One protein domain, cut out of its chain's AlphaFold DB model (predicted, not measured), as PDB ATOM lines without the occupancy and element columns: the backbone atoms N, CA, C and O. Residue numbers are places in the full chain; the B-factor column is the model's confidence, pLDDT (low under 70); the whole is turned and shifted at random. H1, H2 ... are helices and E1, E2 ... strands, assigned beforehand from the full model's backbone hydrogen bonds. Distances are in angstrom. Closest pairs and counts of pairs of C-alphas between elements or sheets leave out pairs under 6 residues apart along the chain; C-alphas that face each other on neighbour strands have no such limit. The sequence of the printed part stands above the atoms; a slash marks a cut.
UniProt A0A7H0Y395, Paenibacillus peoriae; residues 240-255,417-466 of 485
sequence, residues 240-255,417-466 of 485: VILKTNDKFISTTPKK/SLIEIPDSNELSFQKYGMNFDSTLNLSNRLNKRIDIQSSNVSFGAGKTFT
ATOM      1  N   VAL A 240     200.038 171.015 130.081       70.31
ATOM      2  CA  VAL A 240     198.799 171.633 129.619       70.31
ATOM      3  C   VAL A 240     198.846 171.702 128.109       70.31
ATOM      4  O   VAL A 240     199.842 172.091 127.501       70.31
ATOM      5  N   ILE A 241     197.734 171.317 127.510       78.56
ATOM      6  CA  ILE A 241     197.425 171.533 126.109       78.56
ATOM      7  C   ILE A 241     196.144 172.358 126.103       78.56
ATOM      8  O   ILE A 241     195.206 172.063 126.843       78.56
ATOM      9  N   LEU A 242     196.107 173.413 125.299       81.00
ATOM     10  CA  LEU A 242     194.904 174.217 125.130       81.00
ATOM     11  C   LEU A 242     194.087 173.630 123.984       81.00
ATOM     12  O   LEU A 242     194.640 173.134 123.004       81.00
ATOM     13  N   LYS A 243     192.766 173.713 124.085       81.25
ATOM     14  CA  LYS A 243     191.865 173.342 122.996       81.25
ATOM     15  C   LYS A 243     191.370 174.606 122.304       81.25
ATOM     16  O   LYS A 243     190.855 175.504 122.964       81.25
ATOM     17  N   THR A 244     191.486 174.654 120.982       78.25
ATOM     18  CA  THR A 244     190.919 175.720 120.147       78.25
ATOM     19  C   THR A 244     190.187 175.089 118.970       78.25
ATOM     20  O   THR A 244     190.824 174.430 118.149       78.25
ATOM     21  N   ASN A 245     188.872 175.300 118.864       76.81
ATOM     22  CA  ASN A 245     188.021 174.677 117.843       76.81
ATOM     23  C   ASN A 245     188.274 173.153 117.756       76.81
ATOM     24  O   ASN A 245     188.015 172.435 118.727       76.81
ATOM     25  N   ASP A 246     188.852 172.701 116.637       75.62
ATOM     26  CA  ASP A 246     189.115 171.297 116.295       75.62
ATOM     27  C   ASP A 246     190.559 170.848 116.564       75.62
ATOM     28  O   ASP A 246     190.917 169.711 116.266       75.62
ATOM     29  N   LYS A 247     191.416 171.732 117.091       79.50
ATOM     30  CA  LYS A 247     192.832 171.434 117.323       79.50
ATOM     31  C   LYS A 247     193.236 171.606 118.774       79.50
ATOM     32  O   LYS A 247     192.713 172.437 119.522       79.50
ATOM     33  N   PHE A 248     194.245 170.829 119.130       86.88
ATOM     34  CA  PHE A 248     194.968 170.945 120.375       86.88
ATOM     35  C   PHE A 248     196.240 171.746 120.129       86.88
ATOM     36  O   PHE A 248     196.945 171.513 119.147       86.88
ATOM     37  N   ILE A 249     196.528 172.709 120.996       86.69
ATOM     38  CA  ILE A 249     197.696 173.571 120.865       86.69
ATOM     39  C   ILE A 249     198.554 173.546 122.121       86.69
ATOM     40  O   ILE A 249     198.076 173.469 123.253       86.69
ATOM     41  N   SER A 250     199.850 173.654 121.895       86.19
ATOM     42  CA  SER A 250     200.867 173.811 122.920       86.19
ATOM     43  C   SER A 250     201.872 174.867 122.475       86.19
ATOM     44  O   SER A 250     201.930 175.237 121.301       86.19
ATOM     45  N   THR A 251     202.673 175.364 123.408       83.12
ATOM     46  CA  THR A 251     203.774 176.274 123.118       83.12
ATOM     47  C   THR A 251     205.071 175.788 123.747       83.12
ATOM     48  O   THR A 251     205.088 175.208 124.831       83.12
ATOM     49  N   THR A 252     206.189 176.034 123.073       78.81
ATOM     50  CA  THR A 252     207.511 175.906 123.699       78.81
ATOM     51  C   THR A 252     208.013 177.290 124.071       78.81
ATOM     52  O   THR A 252     207.924 178.188 123.231       78.81
ATOM     53  N   PRO A 253     208.573 177.497 125.274       74.81
ATOM     54  CA  PRO A 253     209.087 178.803 125.657       74.81
ATOM     55  C   PRO A 253     210.342 179.183 124.857       74.81
ATOM     56  O   PRO A 253     211.097 178.329 124.371       74.81
ATOM     57  N   LYS A 254     210.587 180.495 124.764       79.25
ATOM     58  CA  LYS A 254     211.882 181.056 124.358       79.25
ATOM     59  C   LYS A 254     212.922 180.598 125.382       79.25
ATOM     60  O   LYS A 254     212.773 180.884 126.567       79.25
ATOM     61  N   LYS A 255     213.974 179.908 124.941       83.00
ATOM     62  CA  LYS A 255     215.102 179.548 125.812       83.00
ATOM     63  C   LYS A 255     216.351 180.256 125.332       83.00
ATOM     64  O   LYS A 255     216.777 180.048 124.201       83.00
ATOM     65  N   SER A 417     207.639 178.564 120.036       85.50
ATOM     66  CA  SER A 417     206.924 177.870 118.957       85.50
ATOM     67  C   SER A 417     205.486 177.579 119.354       85.50
ATOM     68  O   SER A 417     205.253 177.187 120.492       85.50
ATOM     69  N   LEU A 418     204.551 177.723 118.414       87.81
ATOM     70  CA  LEU A 418     203.208 177.153 118.489       87.81
ATOM     71  C   LEU A 418     203.256 175.733 117.923       87.81
ATOM     72  O   LEU A 418     203.703 175.539 116.791       87.81
ATOM     73  N   ILE A 419     202.790 174.759 118.693       88.56
ATOM     74  CA  ILE A 419     202.644 173.369 118.270       88.56
ATOM     75  C   ILE A 419     201.155 173.080 118.137       88.56
ATOM     76  O   ILE A 419     200.423 173.184 119.114       88.56
ATOM     77  N   GLU A 420     200.724 172.710 116.937       90.00
ATOM     78  CA  GLU A 420     199.389 172.191 116.659       90.00
ATOM     79  C   GLU A 420     199.437 170.666 116.626       90.00
ATOM     80  O   GLU A 420     200.284 170.069 115.956       90.00
ATOM     81  N   ILE A 421     198.534 170.046 117.374       87.44
ATOM     82  CA  ILE A 421     198.501 168.614 117.646       87.44
ATOM     83  C   ILE A 421     197.115 168.087 117.233       87.44
ATOM     84  O   ILE A 421     196.105 168.734 117.537       87.44
ATOM     85  N   PRO A 422     197.041 166.941 116.530       77.31
ATOM     86  CA  PRO A 422     195.784 166.436 115.983       77.31
ATOM     87  C   PRO A 422     194.920 165.714 117.027       77.31
ATOM     88  O   PRO A 422     193.720 165.569 116.830       77.31
ATOM     89  N   ASP A 423     195.512 165.266 118.135       74.25
ATOM     90  CA  ASP A 423     194.839 164.501 119.180       74.25
ATOM     91  C   ASP A 423     195.315 164.914 120.585       74.25
ATOM     92  O   ASP A 423     196.358 165.548 120.758       74.25
ATOM     93  N   SER A 424     194.523 164.574 121.602       73.31
ATOM     94  CA  SER A 424     194.827 164.820 123.017       73.31
ATOM     95  C   SER A 424     195.114 163.529 123.777       73.31
ATOM     96  O   SER A 424     194.750 163.411 124.947       73.31
ATOM     97  N   ASN A 425     195.685 162.525 123.107       69.81
ATOM     98  CA  ASN A 425     196.066 161.292 123.790       69.81
ATOM     99  C   ASN A 425     197.284 161.524 124.703       69.81
ATOM    100  O   ASN A 425     197.978 162.542 124.613       69.81
ATOM    101  N   GLU A 426     197.545 160.558 125.581       67.06
ATOM    102  CA  GLU A 426     198.628 160.646 126.562       67.06
ATOM    103  C   GLU A 426     199.998 160.854 125.900       67.06
ATOM    104  O   GLU A 426     200.773 161.700 126.337       67.06
ATOM    105  N   LEU A 427     200.281 160.168 124.788       68.88
ATOM    106  CA  LEU A 427     201.549 160.313 124.069       68.88
ATOM    107  C   LEU A 427     201.760 161.756 123.583       68.88
ATOM    108  O   LEU A 427     202.851 162.315 123.714       68.88
ATOM    109  N   SER A 428     200.714 162.375 123.039       73.25
ATOM    110  CA  SER A 428     200.722 163.771 122.606       73.25
ATOM    111  C   SER A 428     200.924 164.728 123.780       73.25
ATOM    112  O   SER A 428     201.718 165.667 123.684       73.25
ATOM    113  N   PHE A 429     200.280 164.459 124.913       72.00
ATOM    114  CA  PHE A 429     200.446 165.230 126.142       72.00
ATOM    115  C   PHE A 429     201.875 165.138 126.690       72.00
ATOM    116  O   PHE A 429     202.512 166.160 126.958       72.00
ATOM    117  N   GLN A 430     202.435 163.931 126.752       70.94
ATOM    118  CA  GLN A 430     203.803 163.687 127.194       70.94
ATOM    119  C   GLN A 430     204.837 164.302 126.253       70.94
ATOM    120  O   GLN A 430     205.823 164.877 126.718       70.94
ATOM    121  N   LYS A 431     204.633 164.229 124.938       73.69
ATOM    122  CA  LYS A 431     205.624 164.695 123.962       73.69
ATOM    123  C   LYS A 431     205.567 166.198 123.716       73.69
ATOM    124  O   LYS A 431     206.613 166.825 123.560       73.69
ATOM    125  N   TYR A 432     204.367 166.767 123.675       79.81
ATOM    126  CA  TYR A 432     204.156 168.134 123.206       79.81
ATOM    127  C   TYR A 432     203.521 169.057 124.242       79.81
ATOM    128  O   TYR A 432     203.532 170.258 124.009       79.81
ATOM    129  N   GLY A 433     202.988 168.560 125.361       77.44
ATOM    130  CA  GLY A 433     202.320 169.393 126.363       77.44
ATOM    131  C   GLY A 433     203.232 170.449 127.002       77.44
ATOM    132  O   GLY A 433     204.422 170.212 127.225       77.44
ATOM    133  N   MET A 434     202.660 171.622 127.292       76.69
ATOM    134  CA  MET A 434     203.352 172.741 127.937       76.69
ATOM    135  C   MET A 434     203.543 172.466 129.409       76.69
ATOM    136  O   MET A 434     202.612 172.031 130.067       76.69
ATOM    137  N   ASN A 435     204.687 172.829 129.959       68.75
ATOM    138  CA  ASN A 435     204.893 172.746 131.393       68.75
ATOM    139  C   ASN A 435     204.101 173.845 132.111       68.75
ATOM    140  O   ASN A 435     204.254 175.020 131.794       68.75
ATOM    141  N   PHE A 436     203.272 173.469 133.077       60.75
ATOM    142  CA  PHE A 436     202.507 174.379 133.927       60.75
ATOM    143  C   PHE A 436     203.229 174.566 135.263       60.75
ATOM    144  O   PHE A 436     202.749 174.195 136.331       60.75
ATOM    145  N   ASP A 437     204.455 175.068 135.180       54.88
ATOM    146  CA  ASP A 437     205.288 175.463 136.318       54.88
ATOM    147  C   ASP A 437     205.307 176.986 136.531       54.88
ATOM    148  O   ASP A 437     205.892 177.475 137.493       54.88
ATOM    149  N   SER A 438     204.644 177.737 135.649       53.41
ATOM    150  CA  SER A 438     204.570 179.195 135.658       53.41
ATOM    151  C   SER A 438     203.285 179.691 134.989       53.41
ATOM    152  O   SER A 438     202.553 178.927 134.352       53.41
ATOM    153  N   THR A 439     202.984 180.981 135.147       57.72
ATOM    154  CA  THR A 439     201.836 181.622 134.498       57.72
ATOM    155  C   THR A 439     201.938 181.462 132.983       57.72
ATOM    156  O   THR A 439     202.928 181.860 132.370       57.72
ATOM    157  N   LEU A 440     200.894 180.905 132.369       61.97
ATOM    158  CA  LEU A 440     200.829 180.711 130.925       61.97
ATOM    159  C   LEU A 440     200.866 182.069 130.200       61.97
ATOM    160  O   LEU A 440     199.874 182.795 130.163       61.97
ATOM    161  N   ASN A 441     202.013 182.414 129.614       60.31
ATOM    162  CA  ASN A 441     202.195 183.655 128.867       60.31
ATOM    163  C   ASN A 441     201.941 183.427 127.366       60.31
ATOM    164  O   ASN A 441     202.842 183.054 126.616       60.31
ATOM    165  N   LEU A 442     200.700 183.684 126.940       66.06
ATOM    166  CA  LEU A 442     200.279 183.661 125.531       66.06
ATOM    167  C   LEU A 442     200.520 184.994 124.804       66.06
ATOM    168  O   LEU A 442     200.191 185.124 123.629       66.06
ATOM    169  N   SER A 443     201.063 185.994 125.498       63.75
ATOM    170  CA  SER A 443     201.327 187.333 124.964       63.75
ATOM    171  C   SER A 443     202.608 187.382 124.129       63.75
ATOM    172  O   SER A 443     202.785 188.283 123.312       63.75
ATOM    173  N   ASN A 444     203.518 186.433 124.350       66.88
ATOM    174  CA  ASN A 444     204.804 186.392 123.668       66.88
ATOM    175  C   ASN A 444     204.642 186.067 122.180       66.88
ATOM    176  O   ASN A 444     203.890 185.171 121.792       66.88
ATOM    177  N   ARG A 445     205.427 186.742 121.335       74.25
ATOM    178  CA  ARG A 445     205.446 186.462 119.898       74.25
ATOM    179  C   ARG A 445     205.972 185.045 119.639       74.25
ATOM    180  O   ARG A 445     207.137 184.745 119.906       74.25
ATOM    181  N   LEU A 446     205.124 184.185 119.077       80.25
ATOM    182  CA  LEU A 446     205.495 182.842 118.627       80.25
ATOM    183  C   LEU A 446     206.042 182.935 117.201       80.25
ATOM    184  O   LEU A 446     205.339 183.329 116.275       80.25
ATOM    185  N   ASN A 447     207.316 182.591 117.025       78.44
ATOM    186  CA  ASN A 447     208.037 182.823 115.768       78.44
ATOM    187  C   ASN A 447     208.155 181.566 114.898       78.44
ATOM    188  O   ASN A 447     208.722 181.612 113.809       78.44
ATOM    189  N   LYS A 448     207.643 180.432 115.382       84.38
ATOM    190  CA  LYS A 448     207.667 179.154 114.678       84.38
ATOM    191  C   LYS A 448     206.338 178.434 114.875       84.38
ATOM    192  O   LYS A 448     205.848 178.343 115.995       84.38
ATOM    193  N   ARG A 449     205.779 177.901 113.790       86.69
ATOM    194  CA  ARG A 449     204.614 177.010 113.811       86.69
ATOM    195  C   ARG A 449     205.079 175.591 113.510       86.69
ATOM    196  O   ARG A 449     205.874 175.390 112.593       86.69
ATOM    197  N   ILE A 450     204.610 174.630 114.292       87.75
ATOM    198  CA  ILE A 450     204.858 173.201 114.111       87.75
ATOM    199  C   ILE A 450     203.489 172.534 114.017       87.75
ATOM    200  O   ILE A 450     202.756 172.519 114.997       87.75
ATOM    201  N   ASP A 451     203.142 172.012 112.846       88.94
ATOM    202  CA  ASP A 451     201.928 171.214 112.648       88.94
ATOM    203  C   ASP A 451     202.315 169.736 112.713       88.94
ATOM    204  O   ASP A 451     203.192 169.294 111.968       88.94
ATOM    205  N   ILE A 452     201.729 168.990 113.645       87.44
ATOM    206  CA  ILE A 452     202.000 167.563 113.827       87.44
ATOM    207  C   ILE A 452     200.916 166.752 113.119       87.44
ATOM    208  O   ILE A 452     199.730 167.016 113.279       87.44
ATOM    209  N   GLN A 453     201.329 165.725 112.377       83.94
ATOM    210  CA  GLN A 453     200.435 164.725 111.796       83.94
ATOM    211  C   GLN A 453     200.901 163.332 112.224       83.94
ATOM    212  O   GLN A 453     202.053 162.957 112.005       83.94
ATOM    213  N   SER A 454     200.016 162.581 112.876       77.56
ATOM    214  CA  SER A 454     200.273 161.224 113.386       77.56
ATOM    215  C   SER A 454     199.531 160.141 112.593       77.56
ATOM    216  O   SER A 454     199.851 158.952 112.703       77.56
ATOM    217  N   SER A 455     198.563 160.538 111.760       80.31
ATOM    218  CA  SER A 455     197.781 159.626 110.932       80.31
ATOM    219  C   SER A 455     198.674 158.872 109.951       80.31
ATOM    220  O   SER A 455     199.481 159.466 109.231       80.31
ATOM    221  N   ASN A 456     198.497 157.559 109.906       85.25
ATOM    222  CA  ASN A 456     199.190 156.676 108.986       85.25
ATOM    223  C   ASN A 456     198.230 155.617 108.451       85.25
ATOM    224  O   ASN A 456     197.252 155.268 109.109       85.25
ATOM    225  N   VAL A 457     198.531 155.118 107.258       90.00
ATOM    226  CA  VAL A 457     197.796 154.030 106.611       90.00
ATOM    227  C   VAL A 457     198.766 152.879 106.375       90.00
ATOM    228  O   VAL A 457     199.907 153.112 105.975       90.00
ATOM    229  N   SER A 458     198.343 151.643 106.637       90.25
ATOM    230  CA  SER A 458     199.160 150.460 106.354       90.25
ATOM    231  C   SER A 458     199.441 150.338 104.856       90.25
ATOM    232  O   SER A 458     198.539 150.485 104.034       90.25
ATOM    233  N   PHE A 459     200.685 150.023 104.504       87.56
ATOM    234  CA  PHE A 459     201.106 149.783 103.127       87.56
ATOM    235  C   PHE A 459     202.067 148.590 103.090       87.56
ATOM    236  O   PHE A 459     203.261 148.719 103.368       87.56
ATOM    237  N   GLY A 460     201.528 147.399 102.809       89.75
ATOM    238  CA  GLY A 460     202.265 146.138 102.935       89.75
ATOM    239  C   GLY A 460     202.753 145.910 104.370       89.75
ATOM    240  O   GLY A 460     201.973 146.019 105.313       89.75
ATOM    241  N   ALA A 461     204.051 145.637 104.536       88.81
ATOM    242  CA  ALA A 461     204.707 145.540 105.846       88.81
ATOM    243  C   ALA A 461     205.056 146.912 106.472       88.81
ATOM    244  O   ALA A 461     205.627 146.965 107.560       88.81
ATOM    245  N   GLY A 462     204.764 148.017 105.779       86.69
ATOM    246  CA  GLY A 462     205.105 149.379 106.185       86.69
ATOM    247  C   GLY A 462     203.892 150.274 106.442       86.69
ATOM    248  O   GLY A 462     202.751 149.825 106.558       86.69
ATOM    249  N   LYS A 463     204.163 151.579 106.536       87.31
ATOM    250  CA  LYS A 463     203.172 152.636 106.775       87.31
ATOM    251  C   LYS A 463     203.402 153.805 105.824       87.31
ATOM    252  O   LYS A 463     204.546 154.192 105.591       87.31
ATOM    253  N   THR A 464     202.319 154.404 105.346       88.25
ATOM    254  CA  THR A 464     202.326 155.670 104.609       88.25
ATOM    255  C   THR A 464     201.898 156.801 105.535       88.25
ATOM    256  O   THR A 464     200.908 156.674 106.255       88.25
ATOM    257  N   PHE A 465     202.622 157.917 105.487       85.00
ATOM    258  CA  PHE A 465     202.304 159.157 106.195       85.00
ATOM    259  C   PHE A 465     201.989 160.237 105.161       85.00
ATOM    260  O   PHE A 465     202.728 160.386 104.189       85.00
ATOM    261  N   THR A 466     200.902 160.981 105.360       85.69
ATOM    262  CA  THR A 466     200.499 162.073 104.462       85.69
ATOM    263  C   THR A 466     200.406 163.367 105.255       85.69
ATOM    264  O   THR A 466     199.796 163.393 106.319       85.69
TER     265      THR A 466
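This is residues 240 to 255 and 417 to 466 of the 485 residues of a protein of Paenibacillus peoriae (UniProt A0A7H0Y395). A small twisted sheet of four strands, E1 to E4, makes the body, with one short helix, H1, grazing it and a long loop, residues 433 to 447, leading from H1 to the edge strand E4. Beyond E4 the two-stranded hairpin of E5 and E6 forms a separate arm at one end of the length. The printed part has 66 residues, with one named helix and six named strands in the order E1, E2, E3, H1, E4, E5, E6, and its class is mixed, helices and strands. The larger sheet has the order E1, E2, E3, E4 and is mixed; the smaller one, E5 and E6, is antiparallel. The whole is loose, with a radius of gyration of the C-alphas of 14.1 A, and elongated, with spans of 47 by 26 by 23 A.

E1, residues 242 to 244, and E2, residues 247 to 252, form an antiparallel hairpin, with N 242 and O 249 2.8 A apart, within hydrogen-bond range. E3, residues 417 to 421, is the antiparallel neighbour of E2 at 150 degrees, with N 419 and O 250 at 2.8 A. E4, residues 448 to 451, is the parallel neighbour of E3 at 9 degrees, with N 450 and O 418 at 2.8 A. The sheet is strongly twisted, but only just: its C-alphas lie up to 4.3 A off its best plane. H1, residues 426 to 432, is on this sheet but only grazes it, with its residues 428 to 432; the closest C-alphas of E2 and H1 are those of Ser 250 and Tyr 432, 6.6 A apart. Every O i to N i+4 pair in H1 is within hydrogen-bond range. E3, H1 and E4 form a strand-helix-strand unit, two parallel neighbour strands with a helix between them in the chain, and its crossover is left-handed. E5, residues 456 to 459, and E6, residues 462 to 465, form the second antiparallel hairpin, at 142 degrees, with N 464 and O 457 at 2.8 A. E5 is apart from E4, and E6 is apart from H1.

E1 begins at C-alpha 242, (194.904, 174.217, 125.130). E2 is the longest strand and measures 16.6 A from first to last C-alpha, and E3 12.6 A. H1 measures 9.9 A, E4 10.0 A and E5 9.2 A. E6 measures 10.2 A and ends at C-alpha 465, (202.304, 159.157, 106.195).

The C-alphas farthest apart are those of Thr 439 and Gly 460, 47.5 A. Residues 256 to 416 are not printed, and C-alphas 255 and 417 are 10.8 A apart across the cut. The link from H1 to E4 is long, with 15 residues. The mean pLDDT of the printed part is 78.2, and residues 425 to 427 and 435 to 444 are under 70.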